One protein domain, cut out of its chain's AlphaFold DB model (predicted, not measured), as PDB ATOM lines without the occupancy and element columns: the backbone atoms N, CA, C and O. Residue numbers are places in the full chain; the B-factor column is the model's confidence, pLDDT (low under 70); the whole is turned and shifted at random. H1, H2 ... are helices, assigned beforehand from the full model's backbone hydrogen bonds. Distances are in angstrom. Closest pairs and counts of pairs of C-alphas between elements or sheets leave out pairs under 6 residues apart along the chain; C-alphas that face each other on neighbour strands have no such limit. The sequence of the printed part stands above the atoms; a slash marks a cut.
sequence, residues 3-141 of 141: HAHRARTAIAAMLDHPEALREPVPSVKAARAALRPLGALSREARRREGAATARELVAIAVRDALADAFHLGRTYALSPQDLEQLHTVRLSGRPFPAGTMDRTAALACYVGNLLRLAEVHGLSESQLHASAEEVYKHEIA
ATOM      1  N   HIS A   3     320.064 233.102 209.469       88.81
ATOM      2  CA  HIS A   3     321.104 234.128 209.262       88.81
ATOM      3  C   HIS A   3     321.478 234.896 210.536       88.81
ATOM      4  O   HIS A   3     322.629 234.889 210.960       88.81
ATOM      5  N   ALA A   4     320.492 235.481 211.228       88.88
ATOM      6  CA  ALA A   4     320.747 236.241 212.455       88.88
ATOM      7  C   ALA A   4     321.358 235.369 213.571       88.88
ATOM      8  O   ALA A   4     322.156 235.846 214.377       88.88
ATOM      9  N   HIS A   5     321.002 234.081 213.626       93.06
ATOM     10  CA  HIS A   5     321.593 233.140 214.575       93.06
ATOM     11  C   HIS A   5     323.046 232.793 214.214       93.06
ATOM     12  O   HIS A   5     323.917 232.817 215.088       93.06
ATOM     13  N   ARG A   6     323.327 232.545 212.928       94.56
ATOM     14  CA  ARG A   6     324.691 232.343 212.416       94.56
ATOM     15  C   ARG A   6     325.583 233.554 212.694       94.56
ATOM     16  O   ARG A   6     326.658 233.380 213.259       94.56
ATOM     17  N   ALA A   7     325.106 234.769 212.416       94.62
ATOM     18  CA  ALA A   7     325.828 236.004 212.720       94.62
ATOM     19  C   ALA A   7     326.149 236.140 214.216       94.62
ATOM     20  O   ALA A   7     327.288 236.413 214.578       94.62
ATOM     21  N   ARG A   8     325.180 235.885 215.111       96.31
ATOM     22  CA  ARG A   8     325.431 235.909 216.567       96.31
ATOM     23  C   ARG A   8     326.472 234.879 216.994       96.31
ATOM     24  O   ARG A   8     327.319 235.193 217.822       96.31
ATOM     25  N   THR A   9     326.431 233.682 216.413       96.44
ATOM     26  CA  THR A   9     327.417 232.624 216.677       96.44
ATOM     27  C   THR A   9     328.818 233.054 216.237       96.44
ATOM     28  O   THR A   9     329.778 232.901 216.989       96.44
ATOM     29  N   ALA A  10     328.935 233.645 215.047       96.75
ATOM     30  CA  ALA A  10     330.199 234.166 214.538       96.75
ATOM     31  C   ALA A  10     330.734 235.325 215.394       96.75
ATOM     32  O   ALA A  10     331.923 235.355 215.700       96.75
ATOM     33  N   ILE A  11     329.866 236.246 215.827       97.56
ATOM     34  CA  ILE A  11     330.236 237.361 216.711       97.56
ATOM     35  C   ILE A  11     330.705 236.845 218.071       97.56
ATOM     36  O   ILE A  11     331.726 237.311 218.558       97.56
ATOM     37  N   ALA A  12     330.021 235.868 218.670       97.38
ATOM     38  CA  ALA A  12     330.463 235.272 219.931       97.38
ATOM     39  C   ALA A  12     331.868 234.656 219.791       97.38
ATOM     40  O   ALA A  12     332.777 235.026 220.527       97.38
ATOM     41  N   ALA A  13     332.082 233.829 218.762       96.62
ATOM     42  CA  ALA A  13     333.393 233.236 218.489       96.62
ATOM     43  C   ALA A  13     334.473 234.276 218.144       96.62
ATOM     44  O   ALA A  13     335.657 234.059 218.403       96.62
ATOM     45  N   MET A  14     334.088 235.402 217.537       97.44
ATOM     46  CA  MET A  14     334.985 236.532 217.329       97.44
ATOM     47  C   MET A  14     335.401 237.139 218.666       97.44
ATOM     48  O   MET A  14     336.591 237.360 218.855       97.44
ATOM     49  N   LEU A  15     334.448 237.429 219.558       97.25
ATOM     50  CA  LEU A  15     334.675 238.116 220.833       97.25
ATOM     51  C   LEU A  15     335.553 237.313 221.802       97.25
ATOM     52  O   LEU A  15     336.256 237.917 222.606       97.25
ATOM     53  N   ASP A  16     335.599 235.988 221.663       97.06
ATOM     54  CA  ASP A  16     336.545 235.129 222.389       97.06
ATOM     55  C   ASP A  16     338.017 235.361 221.973       97.06
ATOM     56  O   ASP A  16     338.947 234.898 222.636       97.06
ATOM     57  N   HIS A  17     338.266 236.066 220.864       96.50
ATOM     58  CA  HIS A  17     339.611 236.399 220.401       96.50
ATOM     59  C   HIS A  17     340.120 237.705 221.052       96.50
ATOM     60  O   HIS A  17     339.438 238.727 220.989       96.50
ATOM     61  N   PRO A  18     341.368 237.763 221.562       94.69
ATOM     62  CA  PRO A  18     341.881 238.933 222.297       94.69
ATOM     63  C   PRO A  18     341.948 240.224 221.465       94.69
ATOM     64  O   PRO A  18     341.922 241.324 222.001       94.69
ATOM     65  N   GLU A  19     342.029 240.103 220.140       94.19
ATOM     66  CA  GLU A  19     342.068 241.247 219.216       94.19
ATOM     67  C   GLU A  19     340.712 241.560 218.556       94.19
ATOM     68  O   GLU A  19     340.672 242.296 217.571       94.19
ATOM     69  N   ALA A  20     339.605 240.979 219.036       92.75
ATOM     70  CA  ALA A  20     338.284 241.121 218.414       92.75
ATOM     71  C   ALA A  20     337.857 242.580 218.229       92.75
ATOM     72  O   ALA A  20     337.366 242.965 217.165       92.75
ATOM     73  N   LEU A  21     338.097 243.376 219.270       92.44
ATOM     74  CA  LEU A  21     337.725 244.782 219.381       92.44
ATOM     75  C   LEU A  21     338.939 245.702 219.212       92.44
ATOM     76  O   LEU A  21     338.934 246.828 219.691       92.44
ATOM     77  N   ARG A  22     340.017 245.221 218.577       89.25
ATOM     78  CA  ARG A  22     341.213 246.038 218.354       89.25
ATOM     79  C   ARG A  22     340.864 247.248 217.488       89.25
ATOM     80  O   ARG A  22     340.224 247.106 216.444       89.25
ATOM     81  N   GLU A  23     341.351 248.409 217.898       84.81
ATOM     82  CA  GLU A  23     341.219 249.678 217.185       84.81
ATOM     83  C   GLU A  23     342.600 250.344 217.062       84.81
ATOM     84  O   GLU A  23     343.478 250.091 217.894       84.81
ATOM     85  N   PRO A  24     342.855 251.142 216.009       87.31
ATOM     86  CA  PRO A  24     341.991 251.366 214.842       87.31
ATOM     87  C   PRO A  24     342.026 250.211 213.828       87.31
ATOM     88  O   PRO A  24     341.182 250.137 212.944       87.31
ATOM     89  N   VAL A  25     343.004 249.303 213.935       89.38
ATOM     90  CA  VAL A  25     343.258 248.269 212.920       89.38
ATOM     91  C   VAL A  25     342.444 247.000 213.210       89.38
ATOM     92  O   VAL A  25     342.705 246.351 214.230       89.38
ATOM     93  N   PRO A  26     341.524 246.584 212.316       93.69
ATOM     94  CA  PRO A  26     340.778 245.341 212.486       93.69
ATOM     95  C   PRO A  26     341.681 244.098 212.435       93.69
ATOM     96  O   PRO A  26     342.760 244.104 211.836       93.69
ATOM     97  N   SER A  27     341.247 242.995 213.051       96.06
ATOM     98  CA  SER A  27     342.048 241.768 213.157       96.06
ATOM     99  C   SER A  27     341.589 240.687 212.176       96.06
ATOM    100  O   SER A  27     340.508 240.110 212.301       96.06
ATOM    101  N   VAL A  28     342.486 240.317 211.254       95.88
ATOM    102  CA  VAL A  28     342.331 239.150 210.361       95.88
ATOM    103  C   VAL A  28     342.151 237.858 211.166       95.88
ATOM    104  O   VAL A  28     341.411 236.959 210.763       95.88
ATOM    105  N   LYS A  29     342.834 237.738 212.312       96.06
ATOM    106  CA  LYS A  29     342.763 236.540 213.159       96.06
ATOM    107  C   LYS A  29     341.394 236.421 213.826       96.06
ATOM    108  O   LYS A  29     340.820 235.334 213.802       96.06
ATOM    109  N   ALA A  30     340.849 237.532 214.322       96.50
ATOM    110  CA  ALA A  30     339.495 237.573 214.867       96.50
ATOM    111  C   ALA A  30     338.440 237.228 213.801       96.50
ATOM    112  O   ALA A  30     337.537 236.441 214.069       96.50
ATOM    113  N   ALA A  31     338.598 237.714 212.564       96.19
ATOM    114  CA  ALA A  31     337.716 237.347 211.452       96.19
ATOM    115  C   ALA A  31     337.733 235.838 211.163       96.19
ATOM    116  O   ALA A  31     336.692 235.202 211.017       96.19
ATOM    117  N   ARG A  32     338.924 235.228 211.133       95.00
ATOM    118  CA  ARG A  32     339.066 233.776 210.938       95.00
ATOM    119  C   ARG A  32     338.463 232.975 212.091       95.00
ATOM    120  O   ARG A  32     337.881 231.923 211.842       95.00
ATOM    121  N   ALA A  33     338.597 233.454 213.330       95.88
ATOM    122  CA  ALA A  33     337.929 232.857 214.485       95.88
ATOM    123  C   ALA A  33     336.399 232.909 214.333       95.88
ATOM    124  O   ALA A  33     335.748 231.886 214.526       95.88
ATOM    125  N   ALA A  34     335.856 234.038 213.871       96.44
ATOM    126  CA  ALA A  34     334.428 234.222 213.616       96.44
ATOM    127  C   ALA A  34     333.872 233.289 212.524       96.44
ATOM    128  O   ALA A  34     332.754 232.792 212.630       96.44
ATOM    129  N   LEU A  35     334.655 233.028 211.470       94.81
ATOM    130  CA  LEU A  35     334.257 232.162 210.352       94.81
ATOM    131  C   LEU A  35     334.353 230.661 210.673       94.81
ATOM    132  O   LEU A  35     333.653 229.852 210.063       94.81
ATOM    133  N   ARG A  36     335.191 230.271 211.640       92.62
ATOM    134  CA  ARG A  36     335.394 228.868 212.031       92.62
ATOM    135  C   ARG A  36     334.102 228.129 212.423       92.62
ATOM    136  O   ARG A  36     333.889 227.050 211.867       92.62
ATOM    137  N   PRO A  37     333.238 228.638 213.327       91.62
ATOM    138  CA  PRO A  37     332.001 227.944 213.700       91.62
ATOM    139  C   PRO A  37     330.993 227.843 212.551       91.62
ATOM    140  O   PRO A  37     330.131 226.975 212.576       91.62
ATOM    141  N   LEU A  38     331.114 228.686 211.519       89.12
ATOM    142  CA  LEU A  38     330.266 228.613 210.327       89.12
ATOM    143  C   LEU A  38     330.698 227.491 209.368       89.12
ATOM    144  O   LEU A  38     330.111 227.326 208.301       89.12
ATOM    145  N   GLY A  39     331.771 226.755 209.692       83.94
ATOM    146  CA  GLY A  39     332.382 225.778 208.791       83.94
ATOM    147  C   GLY A  39     332.977 226.414 207.530       83.94
ATOM    148  O   GLY A  39     333.390 225.698 206.610       83.94
ATOM    149  N   ALA A  40     333.037 227.747 207.481       73.94
ATOM    150  CA  ALA A  40     333.600 228.503 206.384       73.94
ATOM    151  C   ALA A  40     335.120 228.284 206.348       73.94
ATOM    152  O   ALA A  40     335.780 228.200 207.383       73.94
ATOM    153  N   LEU A  41     335.681 228.148 205.142       77.19
ATOM    154  CA  LEU A  41     337.108 227.861 204.907       77.19
ATOM    155  C   LEU A  41     337.590 226.463 205.356       77.19
ATOM    156  O   LEU A  41     338.792 226.189 205.339       77.19
ATOM    157  N   SER A  42     336.676 225.560 205.725       76.62
ATOM    158  CA  SER A  42     336.995 224.162 206.043       76.62
ATOM    159  C   SER A  42     337.340 223.335 204.792       76.62
ATOM    160  O   SER A  42     337.078 223.731 203.653       76.62
ATOM    161  N   ARG A  43     337.898 222.129 204.991       72.50
ATOM    162  CA  ARG A  43     338.081 221.155 203.894       72.50
ATOM    163  C   ARG A  43     336.747 220.763 203.252       72.50
ATOM    164  O   ARG A  43     336.706 220.486 202.060       72.50
ATOM    165  N   GLU A  44     335.662 220.746 204.019       74.88
ATOM    166  CA  GLU A  44     334.317 220.475 203.505       74.88
ATOM    167  C   GLU A  44     333.773 221.618 202.662       74.88
ATOM    168  O   GLU A  44     333.227 221.358 201.595       74.88
ATOM    169  N   ALA A  45     333.988 222.868 203.080       73.38
ATOM    170  CA  ALA A  45     333.686 224.027 202.246       73.38
ATOM    171  C   ALA A  45     334.469 223.962 200.925       73.38
ATOM    172  O   ALA A  45     333.879 224.084 199.863       73.38
ATOM    173  N   ARG A  46     335.767 223.627 200.971       71.88
ATOM    174  CA  ARG A  46     336.568 223.390 199.757       71.88
ATOM    175  C   ARG A  46     335.990 222.318 198.845       71.88
ATOM    176  O   ARG A  46     335.931 222.525 197.646       71.88
ATOM    177  N   ARG A  47     335.565 221.179 199.399       76.50
ATOM    178  CA  ARG A  47     334.958 220.101 198.603       76.50
ATOM    179  C   ARG A  47     333.657 220.538 197.929       76.50
ATOM    180  O   ARG A  47     333.419 220.112 196.807       76.50
ATOM    181  N   ARG A  48     332.847 221.376 198.587       78.00
ATOM    182  CA  ARG A  48     331.623 221.945 198.001       78.00
ATOM    183  C   ARG A  48     331.924 222.910 196.856       78.00
ATOM    184  O   ARG A  48     331.299 222.800 195.813       78.00
ATOM    185  N   GLU A  49     332.913 223.784 197.033       78.75
ATOM    186  CA  GLU A  49     333.303 224.786 196.025       78.75
ATOM    187  C   GLU A  49     334.263 224.236 194.943       78.75
ATOM    188  O   GLU A  49     334.661 224.947 194.021       78.75
ATOM    189  N   GLY A  50     334.666 222.965 195.035       80.69
ATOM    190  CA  GLY A  50     335.496 222.290 194.039       80.69
ATOM    191  C   GLY A  50     336.923 222.843 193.938       80.69
ATOM    192  O   GLY A  50     337.695 222.795 194.896       80.69
ATOM    193  N   ALA A  51     337.299 223.325 192.748       75.75
ATOM    194  CA  ALA A  51     338.648 223.808 192.429       75.75
ATOM    195  C   ALA A  51     338.922 225.255 192.890       75.75
ATOM    196  O   ALA A  51     339.927 225.843 192.489       75.75
ATOM    197  N   ALA A  52     338.048 225.827 193.725       80.88
ATOM    198  CA  ALA A  52     338.177 227.193 194.208       80.88
ATOM    199  C   ALA A  52     339.522 227.435 194.916       80.88
ATOM    200  O   ALA A  52     339.942 226.720 195.835       80.88
ATOM    201  N   THR A  53     340.191 228.501 194.500       85.44
ATOM    202  CA  THR A  53     341.394 229.031 195.126       85.44
ATOM    203  C   THR A  53     341.111 229.492 196.557       85.44
ATOM    204  O   THR A  53     339.985 229.798 196.952       85.44
ATOM    205  N   ALA A  54     342.168 229.620 197.364       83.06
ATOM    206  CA  ALA A  54     342.042 230.159 198.718       83.06
ATOM    207  C   ALA A  54     341.404 231.562 198.749       83.06
ATOM    208  O   ALA A  54     340.696 231.881 199.701       83.06
ATOM    209  N   ARG A  55     341.638 232.379 197.713       88.69
ATOM    210  CA  ARG A  55     341.056 233.719 197.571       88.69
ATOM    211  C   ARG A  55     339.549 233.655 197.326       88.69
ATOM    212  O   ARG A  55     338.811 234.376 197.987       88.69
ATOM    213  N   GLU A  56     339.097 232.776 196.438       87.94
ATOM    214  CA  GLU A  56     337.671 232.605 196.122       87.94
ATOM    215  C   GLU A  56     336.884 232.080 197.325       87.94
ATOM    216  O   GLU A  56     335.822 232.602 197.644       87.94
ATOM    217  N   LEU A  57     337.447 231.128 198.073       88.81
ATOM    218  CA  LEU A  57     336.822 230.625 199.300       88.81
ATOM    219  C   LEU A  57     336.663 231.713 200.363       88.81
ATOM    220  O   LEU A  57     335.657 231.741 201.067       88.81
ATOM    221  N   VAL A  58     337.660 232.595 200.497       91.06
ATOM    222  CA  VAL A  58     337.572 233.754 201.396       91.06
ATOM    223  C   VAL A  58     336.517 234.731 200.903       91.06
ATOM    224  O   VAL A  58     335.739 235.203 201.723       91.06
ATOM    225  N   ALA A  59     336.436 234.988 199.597       90.56
ATOM    226  CA  ALA A  59     335.415 235.863 199.033       90.56
ATOM    227  C   ALA A  59     333.998 235.353 199.326       90.56
ATOM    228  O   ALA A  59     333.181 236.111 199.844       90.56
ATOM    229  N   ILE A  60     333.735 234.065 199.079       89.31
ATOM    230  CA  ILE A  60     332.442 233.426 199.369       89.31
ATOM    231  C   ILE A  60     332.139 233.508 200.867       89.31
ATOM    232  O   ILE A  60     331.091 234.009 201.262       89.31
ATOM    233  N   ALA A  61     333.086 233.092 201.714       92.38
ATOM    234  CA  ALA A  61     332.903 233.097 203.162       92.38
ATOM    235  C   ALA A  61     332.640 234.499 203.730       92.38
ATOM    236  O   ALA A  61     331.786 234.651 204.600       92.38
ATOM    237  N   VAL A  62     333.378 235.510 203.263       94.12
ATOM    238  CA  VAL A  62     333.208 236.900 203.700       94.12
ATOM    239  C   VAL A  62     331.878 237.454 203.206       94.12
ATOM    240  O   VAL A  62     331.160 238.045 204.003       94.12
ATOM    241  N   ARG A  63     331.510 237.229 201.940       92.81
ATOM    242  CA  ARG A  63     330.228 237.687 201.387       92.81
ATOM    243  C   ARG A  63     329.042 237.105 202.156       92.81
ATOM    244  O   ARG A  63     328.173 237.857 202.584       92.81
ATOM    245  N   ASP A  64     329.027 235.792 202.372       91.38
ATOM    246  CA  ASP A  64     327.929 235.122 203.074       91.38
ATOM    247  C   ASP A  64     327.842 235.591 204.540       91.38
ATOM    248  O   ASP A  64     326.756 235.800 205.077       91.38
ATOM    249  N   ALA A  65     328.992 235.815 205.184       94.62
ATOM    250  CA  ALA A  65     329.070 236.363 206.535       94.62
ATOM    251  C   ALA A  65     328.605 237.830 206.624       94.62
ATOM    252  O   ALA A  65     327.961 238.210 207.602       94.62
ATOM    253  N   LEU A  66     328.897 238.654 205.612       94.94
ATOM    254  CA  LEU A  66     328.396 240.028 205.512       94.94
ATOM    255  C   LEU A  66     326.878 240.054 205.302       94.94
ATOM    256  O   LEU A  66     326.191 240.823 205.969       94.94
ATOM    257  N   ALA A  67     326.335 239.173 204.458       92.94
ATOM    258  CA  ALA A  67     324.888 239.032 204.296       92.94
ATOM    259  C   ALA A  67     324.211 238.623 205.620       92.94
ATOM    260  O   ALA A  67     323.242 239.258 206.047       92.94
ATOM    261  N   ASP A  68     324.771 237.641 206.340       94.44
ATOM    262  CA  ASP A  68     324.311 237.267 207.687       94.44
ATOM    263  C   ASP A  68     324.354 238.470 208.659       94.44
ATOM    264  O   ASP A  68     323.432 238.668 209.461       94.44
ATOM    265  N   ALA A  69     325.406 239.293 208.578       94.88
ATOM    266  CA  ALA A  69     325.561 240.507 209.377       94.88
ATOM    267  C   ALA A  69     324.497 241.567 209.049       94.88
ATOM    268  O   ALA A  69     323.980 242.192 209.973       94.88
ATOM    269  N   PHE A  70     324.119 241.740 207.780       94.25
ATOM    270  CA  PHE A  70     323.056 242.665 207.363       94.25
ATOM    271  C   PHE A  70     321.683 242.221 207.870       94.25
ATOM    272  O   PHE A  70     320.937 243.033 208.424       94.25
ATOM    273  N   HIS A  71     321.383 240.920 207.802       93.88
ATOM    274  CA  HIS A  71     320.176 240.362 208.422       93.88
ATOM    275  C   HIS A  71     320.131 240.619 209.927       93.88
ATOM    276  O   HIS A  71     319.085 240.993 210.460       93.88
ATOM    277  N   LEU A  72     321.257 240.450 210.628       94.94
ATOM    278  CA  LEU A  72     321.337 240.767 212.053       94.94
ATOM    279  C   LEU A  72     321.214 242.278 212.311       94.94
ATOM    280  O   LEU A  72     320.491 242.671 213.227       94.94
ATOM    281  N   GLY A  73     321.853 243.112 211.491       93.50
ATOM    282  CA  GLY A  73     321.783 244.572 211.548       93.50
ATOM    283  C   GLY A  73     320.347 245.078 211.474       93.50
ATOM    284  O   GLY A  73     319.937 245.868 212.322       93.50
ATOM    285  N   ARG A  74     319.525 244.506 210.587       93.31
ATOM    286  CA  ARG A  74     318.089 244.813 210.514       93.31
ATOM    287  C   ARG A  74     317.366 244.574 211.842       93.31
ATOM    288  O   ARG A  74     316.516 245.373 212.224       93.31
ATOM    289  N   THR A  75     317.719 243.522 212.589       93.19
ATOM    290  CA  THR A  75     317.134 243.271 213.925       93.19
ATOM    291  C   THR A  75     317.542 244.312 214.969       93.19
ATOM    292  O   THR A  75     316.879 244.448 215.995       93.19
ATOM    293  N   TYR A  76     318.625 245.047 214.711       93.31
ATOM    294  CA  TYR A  76     319.119 246.150 215.532       93.31
ATOM    295  C   TYR A  76     318.744 247.526 214.961       93.31
ATOM    296  O   TYR A  76     319.227 248.527 215.479       93.31
ATOM    297  N   ALA A  77     317.882 247.574 213.934       92.75
ATOM    298  CA  ALA A  77     317.526 248.783 213.191       92.75
ATOM    299  C   ALA A  77     318.735 249.496 212.548       92.75
ATOM    300  O   ALA A  77     318.797 250.720 212.527       92.75
ATOM    301  N   LEU A  78     319.687 248.716 212.025       92.44
ATOM    302  CA  LEU A  78     320.858 249.190 211.288       92.44
ATOM    303  C   LEU A  78     320.762 248.778 209.821       92.44
ATOM    304  O   LEU A  78     320.492 247.613 209.508       92.44
ATOM    305  N   SER A  79     321.028 249.723 208.930       90.06
ATOM    306  CA  SER A  79     321.244 249.481 207.507       90.06
ATOM    307  C   SER A  79     322.695 249.051 207.227       90.06
ATOM    308  O   SER A  79     323.583 249.272 208.057       90.06
ATOM    309  N   PRO A  80     322.982 248.469 206.046       88.25
ATOM    310  CA  PRO A  80     324.359 248.241 205.601       88.25
ATOM    311  C   PRO A  80     325.217 249.516 205.625       88.25
ATOM    312  O   PRO A  80     326.384 249.461 206.007       88.25
ATOM    313  N   GLN A  81     324.620 250.666 205.296       89.56
ATOM    314  CA  GLN A  81     325.298 251.962 205.303       89.56
ATOM    315  C   GLN A  81     325.661 252.419 206.723       89.56
ATOM    316  O   GLN A  81     326.751 252.947 206.935       89.56
ATOM    317  N   ASP A  82     324.805 252.166 207.719       92.38
ATOM    318  CA  ASP A  82     325.133 252.460 209.123       92.38
ATOM    319  C   ASP A  82     326.338 251.632 209.591       92.38
ATOM    320  O   ASP A  82     327.211 252.125 210.306       92.38
ATOM    321  N   LEU A  83     326.421 250.368 209.160       90.88
ATOM    322  CA  LEU A  83     327.548 249.489 209.480       90.88
ATOM    323  C   LEU A  83     328.851 249.948 208.813       90.88
ATOM    324  O   LEU A  83     329.900 249.902 209.454       90.88
ATOM    325  N   GLU A  84     328.794 250.431 207.571       89.50
ATOM    326  CA  GLU A  84     329.939 251.029 206.869       89.50
ATOM    327  C   GLU A  84     330.419 252.320 207.557       89.50
ATOM    328  O   GLU A  84     331.619 252.523 207.775       89.50
ATOM    329  N   GLN A  85     329.489 253.176 207.989       91.12
ATOM    330  CA  GLN A  85     329.817 254.385 208.746       91.12
ATOM    331  C   GLN A  85     330.482 254.047 210.084       91.12
ATOM    332  O   GLN A  85     331.516 254.624 210.422       91.12
ATOM    333  N   LEU A  86     329.943 253.080 210.831       91.56
ATOM    334  CA  LEU A  86     330.556 252.603 212.072       91.56
ATOM    335  C   LEU A  86     331.937 251.988 211.811       91.56
ATOM    336  O   LEU A  86     332.870 252.234 212.578       91.56
ATOM    337  N   HIS A  87     332.109 251.245 210.715       90.56
ATOM    338  CA  HIS A  87     333.419 250.739 210.322       90.56
ATOM    339  C   HIS A  87     334.418 251.883 210.091       90.56
ATOM    340  O   HIS A  87     335.522 251.851 210.635       90.56
ATOM    341  N   THR A  88     334.002 252.935 209.387       90.38
ATOM    342  CA  THR A  88     334.818 254.133 209.149       90.38
ATOM    343  C   THR A  88     335.194 254.839 210.456       90.38
ATOM    344  O   THR A  88     336.352 255.220 210.646       90.38
ATOM    345  N   VAL A  89     334.251 254.971 211.399       90.56
ATOM    346  CA  VAL A  89     334.528 255.537 212.733       90.56
ATOM    347  C   VAL A  89     335.600 254.720 213.447       90.56
ATOM    348  O   VAL A  89     336.583 255.296 213.917       90.56
ATOM    349  N   ARG A  90     335.474 253.389 213.455       90.00
ATOM    350  CA  ARG A  90     336.465 252.490 214.063       90.00
ATOM    351  C   ARG A  90     337.862 252.688 213.466       90.00
ATOM    352  O   ARG A  90     338.838 252.798 214.205       90.00
ATOM    353  N   LEU A  91     337.966 252.772 212.137       90.62
ATOM    354  CA  LEU A  91     339.242 252.983 211.441       90.62
ATOM    355  C   LEU A  91     339.892 254.331 211.783       90.62
ATOM    356  O   LEU A  91     341.114 254.454 211.735       90.62
ATOM    357  N   SER A  92     339.100 255.331 212.179       90.19
ATOM    358  CA  SER A  92     339.621 256.625 212.635       90.19
ATOM    359  C   SER A  92     340.236 256.588 214.043       90.19
ATOM    360  O   SER A  92     340.813 257.584 214.479       90.19
ATOM    361  N   GLY A  93     340.111 255.465 214.767       86.00
ATOM    362  CA  GLY A  93     340.584 255.316 216.150       86.00
ATOM    363  C   GLY A  93     339.782 256.128 217.167       86.00
ATOM    364  O   GLY A  93     340.227 256.319 218.297       86.00
ATOM    365  N   ARG A  94     338.623 256.652 216.755       87.50
ATOM    366  CA  ARG A  94     337.687 257.361 217.624       87.50
ATOM    367  C   ARG A  94     336.728 256.359 218.264       87.50
ATOM    368  O   ARG A  94     336.359 255.389 217.602       87.50
ATOM    369  N   PRO A  95     336.264 256.621 219.498       87.38
ATOM    370  CA  PRO A  95     335.207 255.815 220.087       87.38
ATOM    371  C   PRO A  95     333.949 255.870 219.213       87.38
ATOM    372  O   PRO A  95     333.672 256.885 218.562       87.38
ATOM    373  N   PHE A  96     333.163 254.793 219.235       89.94
ATOM    374  CA  PHE A  96     331.846 254.788 218.608       89.94
ATOM    375  C   PHE A  96     330.958 255.923 219.153       89.94
ATOM    376  O   PHE A  96     331.123 256.335 220.307       89.94
ATOM    377  N   PRO A  97     329.998 256.429 218.353       90.62
ATOM    378  CA  PRO A  97     329.101 257.497 218.782       90.62
ATOM    379  C   PRO A  97     328.385 257.175 220.099       90.62
ATOM    380  O   PRO A  97     327.985 256.030 220.339       90.62
ATOM    381  N   ALA A  98     328.183 258.196 220.935       85.81
ATOM    382  CA  ALA A  98     327.438 258.062 222.183       85.81
ATOM    383  C   ALA A  98     326.031 257.498 221.909       85.81
ATOM    384  O   ALA A  98     325.321 257.989 221.035       85.81
ATOM    385  N   GLY A  99     325.642 256.449 222.640       84.75
ATOM    386  CA  GLY A  99     324.385 255.721 222.415       84.75
ATOM    387  C   GLY A  99     324.512 254.471 221.536       84.75
ATOM    388  O   GLY A  99     323.542 253.724 221.404       84.75
ATOM    389  N   THR A 100     325.696 254.185 220.986       90.31
ATOM    390  CA  THR A 100     325.960 252.899 220.326       90.31
ATOM    391  C   THR A 100     325.888 251.773 221.355       90.31
ATOM    392  O   THR A 100     326.693 251.716 222.279       90.31
ATOM    393  N   MET A 101     324.920 250.868 221.201       93.06
ATOM    394  CA  MET A 101     324.797 249.692 222.065       93.06
ATOM    395  C   MET A 101     325.965 248.720 221.845       93.06
ATOM    396  O   MET A 101     326.396 248.534 220.707       93.06
ATOM    397  N   ASP A 102     326.383 247.992 222.883       93.31
ATOM    398  CA  ASP A 102     327.488 247.016 222.806       93.31
ATOM    399  C   ASP A 102     327.312 245.994 221.676       93.31
ATOM    400  O   ASP A 102     328.247 245.679 220.945       93.31
ATOM    401  N   ARG A 103     326.081 245.512 221.469       94.44
ATOM    402  CA  ARG A 103     325.744 244.589 220.369       94.44
ATOM    403  C   ARG A 103     325.956 245.199 218.980       94.44
ATOM    404  O   ARG A 103     326.319 244.480 218.052       94.44
ATOM    405  N   THR A 104     325.731 246.505 218.842       95.12
ATOM    406  CA  THR A 104     325.955 247.256 217.602       95.12
ATOM    407  C   THR A 104     327.447 247.457 217.376       95.12
ATOM    408  O   THR A 104     327.931 247.190 216.279       95.12
ATOM    409  N   ALA A 105     328.188 247.835 218.421       94.25
ATOM    410  CA  ALA A 105     329.642 247.941 218.365       94.25
ATOM    411  C   ALA A 105     330.291 246.592 218.007       94.25
ATOM    412  O   ALA A 105     331.134 246.523 217.118       94.25
ATOM    413  N   ALA A 106     329.840 245.489 218.616       95.88
ATOM    414  CA  ALA A 106     330.320 244.145 218.303       95.88
ATOM    415  C   ALA A 106     330.024 243.738 216.848       95.88
ATOM    416  O   ALA A 106     330.891 243.164 216.188       95.88
ATOM    417  N   LEU A 107     328.834 244.065 216.330       96.62
ATOM    418  CA  LEU A 107     328.471 243.834 214.930       96.62
ATOM    419  C   LEU A 107     329.357 244.649 213.973       96.62
ATOM    420  O   LEU A 107     329.874 244.096 213.006       96.62
ATOM    421  N   ALA A 108     329.593 245.930 214.262       94.94
ATOM    422  CA  ALA A 108     330.496 246.771 213.477       94.94
ATOM    423  C   ALA A 108     331.945 246.255 213.521       94.94
ATOM    424  O   ALA A 108     332.637 246.211 212.500       94.94
ATOM    425  N   CYS A 109     332.405 245.794 214.688       95.44
ATOM    426  CA  CYS A 109     333.721 245.183 214.831       95.44
ATOM    427  C   CYS A 109     333.850 243.889 214.018       95.44
ATOM    428  O   CYS A 109     334.879 243.663 213.376       95.44
ATOM    429  N   TYR A 110     332.796 243.074 213.999       96.94
ATOM    430  CA  TYR A 110     332.711 241.873 213.179       96.94
ATOM    431  C   TYR A 110     332.804 242.179 211.688       96.94
ATOM    432  O   TYR A 110     333.690 241.632 211.029       96.94
ATOM    433  N   VAL A 111     331.990 243.111 211.189       95.69
ATOM    434  CA  VAL A 111     332.045 243.571 209.793       95.69
ATOM    435  C   VAL A 111     333.452 244.060 209.448       95.69
ATOM    436  O   VAL A 111     334.078 243.521 208.542       95.69
ATOM    437  N   GLY A 112     334.028 244.973 210.235       94.81
ATOM    438  CA  GLY A 112     335.368 245.495 209.952       94.81
ATOM    439  C   GLY A 112     336.476 244.434 209.965       94.81
ATOM    440  O   GLY A 112     337.423 244.505 209.183       94.81
ATOM    441  N   ASN A 113     336.367 243.413 210.821       97.06
ATOM    442  CA  ASN A 113     337.317 242.300 210.826       97.06
ATOM    443  C   ASN A 113     337.185 241.452 209.541       97.06
ATOM    444  O   ASN A 113     338.206 241.057 208.971       97.06
ATOM    445  N   LEU A 114     335.961 241.199 209.057       95.88
ATOM    446  CA  LEU A 114     335.717 240.491 207.790       95.88
ATOM    447  C   LEU A 114     336.286 241.249 206.586       95.88
ATOM    448  O   LEU A 114     336.940 240.640 205.740       95.88
ATOM    449  N   LEU A 115     336.093 242.567 206.536       93.56
ATOM    450  CA  LEU A 115     336.610 243.415 205.458       93.56
ATOM    451  C   LEU A 115     338.136 243.429 205.445       93.56
ATOM    452  O   LEU A 115     338.750 243.224 204.401       93.56
ATOM    453  N   ARG A 116     338.762 243.499 206.623       94.62
ATOM    454  CA  ARG A 116     340.217 243.368 206.731       94.62
ATOM    455  C   ARG A 116     340.727 241.993 206.297       94.62
ATOM    456  O   ARG A 116     341.799 241.896 205.703       94.62
ATOM    457  N   LEU A 117     339.995 240.913 206.585       94.88
ATOM    458  CA  LEU A 117     340.325 239.585 206.057       94.88
ATOM    459  C   LEU A 117     340.235 239.565 204.525       94.88
ATOM    460  O   LEU A 117     341.106 238.995 203.877       94.88
ATOM    461  N   ALA A 118     339.214 240.181 203.944       92.75
ATOM    462  CA  ALA A 118     339.078 240.277 202.500       92.75
ATOM    463  C   ALA A 118     340.220 241.073 201.845       92.75
ATOM    464  O   ALA A 118     340.823 240.608 200.874       92.75
ATOM    465  N   GLU A 119     340.569 242.221 202.421       92.81
ATOM    466  CA  GLU A 119     341.631 243.107 201.944       92.81
ATOM    467  C   GLU A 119     342.986 242.385 201.860       92.81
ATOM    468  O   GLU A 119     343.647 242.421 200.824       92.81
ATOM    469  N   VAL A 120     343.383 241.635 202.901       93.56
ATOM    470  CA  VAL A 120     344.662 240.889 202.884       93.56
ATOM    471  C   VAL A 120     344.684 239.737 201.871       93.56
ATOM    472  O   VAL A 120     345.749 239.202 201.569       93.56
ATOM    473  N   HIS A 121     343.523 239.352 201.339       91.06
ATOM    474  CA  HIS A 121     343.376 238.400 200.239       91.06
ATOM    475  C   HIS A 121     343.197 239.095 198.871       91.06
ATOM    476  O   HIS A 121     342.912 238.429 197.872       91.06
ATOM    477  N   GLY A 122     343.393 240.417 198.805       90.81
ATOM    478  CA  GLY A 122     343.307 241.221 197.585       90.81
ATOM    479  C   GLY A 122     341.881 241.379 197.058       90.81
ATOM    480  O   GLY A 122     341.688 241.532 195.852       90.81
ATOM    481  N   LEU A 123     340.869 241.247 197.912       90.06
ATOM    482  CA  LEU A 123     339.472 241.429 197.528       90.06
ATOM    483  C   LEU A 123     339.072 242.895 197.700       90.06
ATOM    484  O   LEU A 123     339.466 243.535 198.673       90.06
ATOM    485  N   SER A 124     338.291 243.415 196.754       86.44
ATOM    486  CA  SER A 124     337.767 244.776 196.843       86.44
ATOM    487  C   SER A 124     336.628 244.834 197.858       86.44
ATOM    488  O   SER A 124     335.621 244.139 197.705       86.44
ATOM    489  N   GLU A 125     336.780 245.686 198.869       81.00
ATOM    490  CA  GLU A 125     335.764 245.952 199.891       81.00
ATOM    491  C   GLU A 125     334.434 246.392 199.270       81.00
ATOM    492  O   GLU A 125     333.393 245.818 199.588       81.00
ATOM    493  N   SER A 126     334.468 247.316 198.304       78.88
ATOM    494  CA  SER A 126     333.261 247.825 197.643       78.88
ATOM    495  C   SER A 126     332.517 246.747 196.853       78.88
ATOM    496  O   SER A 126     331.290 246.696 196.878       78.88
ATOM    497  N   GLN A 127     333.244 245.838 196.196       80.88
ATOM    498  CA  GLN A 127     332.633 244.725 195.462       80.88
ATOM    499  C   GLN A 127     332.009 243.697 196.410       80.88
ATOM    500  O   GLN A 127     330.938 243.166 196.121       80.88
ATOM    501  N   LEU A 128     332.657 243.417 197.544       80.94
ATOM    502  CA  LEU A 128     332.129 242.491 198.543       80.94
ATOM    503  C   LEU A 128     330.892 243.046 199.240       80.94
ATOM    504  O   LEU A 128     329.927 242.306 199.412       80.94
ATOM    505  N   HIS A 129     330.902 244.332 199.594       80.44
ATOM    506  CA  HIS A 129     329.738 245.005 200.160       80.44
ATOM    507  C   HIS A 129     328.557 244.985 199.192       80.44
ATOM    508  O   HIS A 129     327.486 244.512 199.569       80.44
ATOM    509  N   ALA A 130     328.764 245.409 197.940       79.94
ATOM    510  CA  ALA A 130     327.713 245.408 196.925       79.94
ATOM    511  C   ALA A 130     327.144 243.999 196.696       79.94
ATOM    512  O   ALA A 130     325.932 243.807 196.725       79.94
ATOM    513  N   SER A 131     328.013 242.990 196.560       79.88
ATOM    514  CA  SER A 131     327.580 241.605 196.353       79.88
ATOM    515  C   SER A 131     326.843 241.025 197.567       79.88
ATOM    516  O   SER A 131     325.853 240.315 197.404       79.88
ATOM    517  N   ALA A 132     327.285 241.323 198.792       80.56
ATOM    518  CA  ALA A 132     326.585 240.894 200.003       80.56
ATOM    519  C   ALA A 132     325.223 241.589 200.152       80.56
ATOM    520  O   ALA A 132     324.258 240.973 200.601       80.56
ATOM    521  N   GLU A 133     325.129 242.857 199.750       83.00
ATOM    522  CA  GLU A 133     323.880 243.612 199.772       83.00
ATOM    523  C   GLU A 133     322.885 243.091 198.726       83.00
ATOM    524  O   GLU A 133     321.693 243.007 199.016       83.00
ATOM    525  N   GLU A 134     323.350 242.690 197.539       85.50
ATOM    526  CA  GLU A 134     322.529 242.010 196.529       85.50
ATOM    527  C   GLU A 134     321.951 240.694 197.059       85.50
ATOM    528  O   GLU A 134     320.741 240.482 196.971       85.50
ATOM    529  N   VAL A 135     322.783 239.839 197.672       81.44
ATOM    530  CA  VAL A 135     322.323 238.587 198.305       81.44
ATOM    531  C   VAL A 135     321.266 238.885 199.369       81.44
ATOM    532  O   VAL A 135     320.174 238.323 199.331       81.44
ATOM    533  N   TYR A 136     321.552 239.829 200.265       81.94
ATOM    534  CA  TYR A 136     320.613 240.258 201.298       81.94
ATOM    535  C   TYR A 136     319.280 240.750 200.710       81.94
ATOM    536  O   TYR A 136     318.222 240.347 201.189       81.94
ATOM    537  N   LYS A 137     319.311 241.582 199.658       83.81
ATOM    538  CA  LYS A 137     318.111 242.102 198.979       83.81
ATOM    539  C   LYS A 137     317.270 240.987 198.361       83.81
ATOM    540  O   LYS A 137     316.048 241.038 198.469       83.81
ATOM    541  N   HIS A 138     317.900 239.983 197.752       82.00
ATOM    542  CA  HIS A 138     317.194 238.832 197.187       82.00
ATOM    543  C   HIS A 138     316.525 237.950 198.247       82.00
ATOM    544  O   HIS A 138     315.491 237.356 197.970       82.00
ATOM    545  N   GLU A 139     317.083 237.871 199.454       81.69
ATOM    546  CA  GLU A 139     316.549 237.041 200.542       81.69
ATOM    547  C   GLU A 139     315.390 237.699 201.315       81.69
ATOM    548  O   GLU A 139     314.723 237.027 202.103       81.69
ATOM    549  N   ILE A 140     315.155 239.004 201.126       77.88
ATOM    550  CA  ILE A 140     314.084 239.762 201.803       77.88
ATOM    551  C   ILE A 140     312.944 240.214 200.878       77.88
ATOM    552  O   ILE A 140     312.004 240.837 201.381       77.88
ATOM    553  N   ALA A 141     313.063 239.978 199.569       67.12
ATOM    554  CA  ALA A 141     312.045 240.273 198.559       67.12
ATOM    555  C   ALA A 141     310.978 239.169 198.514       67.12
ATOM    556  O   ALA A 141     309.790 239.528 198.355       67.12
TER     557      ALA A 141
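Overview. This is residues 3 to 141 of the 141 residues of an uncharacterized protein of Streptomyces sp. KhCrAH-43 (UniProt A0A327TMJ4). Look first for two long helices, H4 and H6, side by side in the core and running opposite ways, with shorter helices crossed about them. The hairpin of H1 and H2 and, elsewhere, H5 pack across H6; H7 crosses H4, and small H3 lies far out near residue 57 of H4. The 139 printed residues hold seven named helices, H1 to H7 in chain order, and no named strand: all helix. The whole is compact, with a radius of gyration of the C-alphas of 14.0 A, and spans 46 by 37 by 25 A.

Arrangement. Start at H1, residues 3 to 15, in a helical hairpin with H2, residues 28 to 38; their closest C-alphas are Ala 10 and Ala 34, 4.3 A. H3, residues 43 to 49, only just touches H4, residues 54 to 75, with 3 pairs of C-alphas within 8 A, closest Arg 46 and Leu 57, 7.3 A. H5, residues 80 to 91, touches H6, residues 102 to 120, at residues 105 to 112 of H6 alone, about perpendicular at 79 degrees; the closest C-alphas are His 87 and Gly 112, 5.6 A. H6 touches H4 at a shallow tilt of 19 degrees, opposite ways, closest at C-alphas Val 62 and Leu 114, 6.0 A. H7, residues 125 to 140, touches H4 at a steep tilt of 53 degrees, closest at C-alphas Ala 67 and Ala 132, 5.0 A. Each O i to N i+4 pair is within hydrogen-bond range in H1, H3, H5, H6 and H7, against 5 of 7 in H2 and 17 of 18 in H4.

Along the chain. Find C-alpha 3 at (321.104, 234.128, 209.262), where H1 begins. H4 runs 32.0 A from C-alpha 54 at (342.042, 230.159, 198.718), H6 27.0 A, and H7 22.6 A to C-alpha 140 at (314.084, 239.762, 201.803).

Size, cuts and confidence. The printed part has no cut; the link from H1 to H2 is long, and residue 141 has pLDDT under 70.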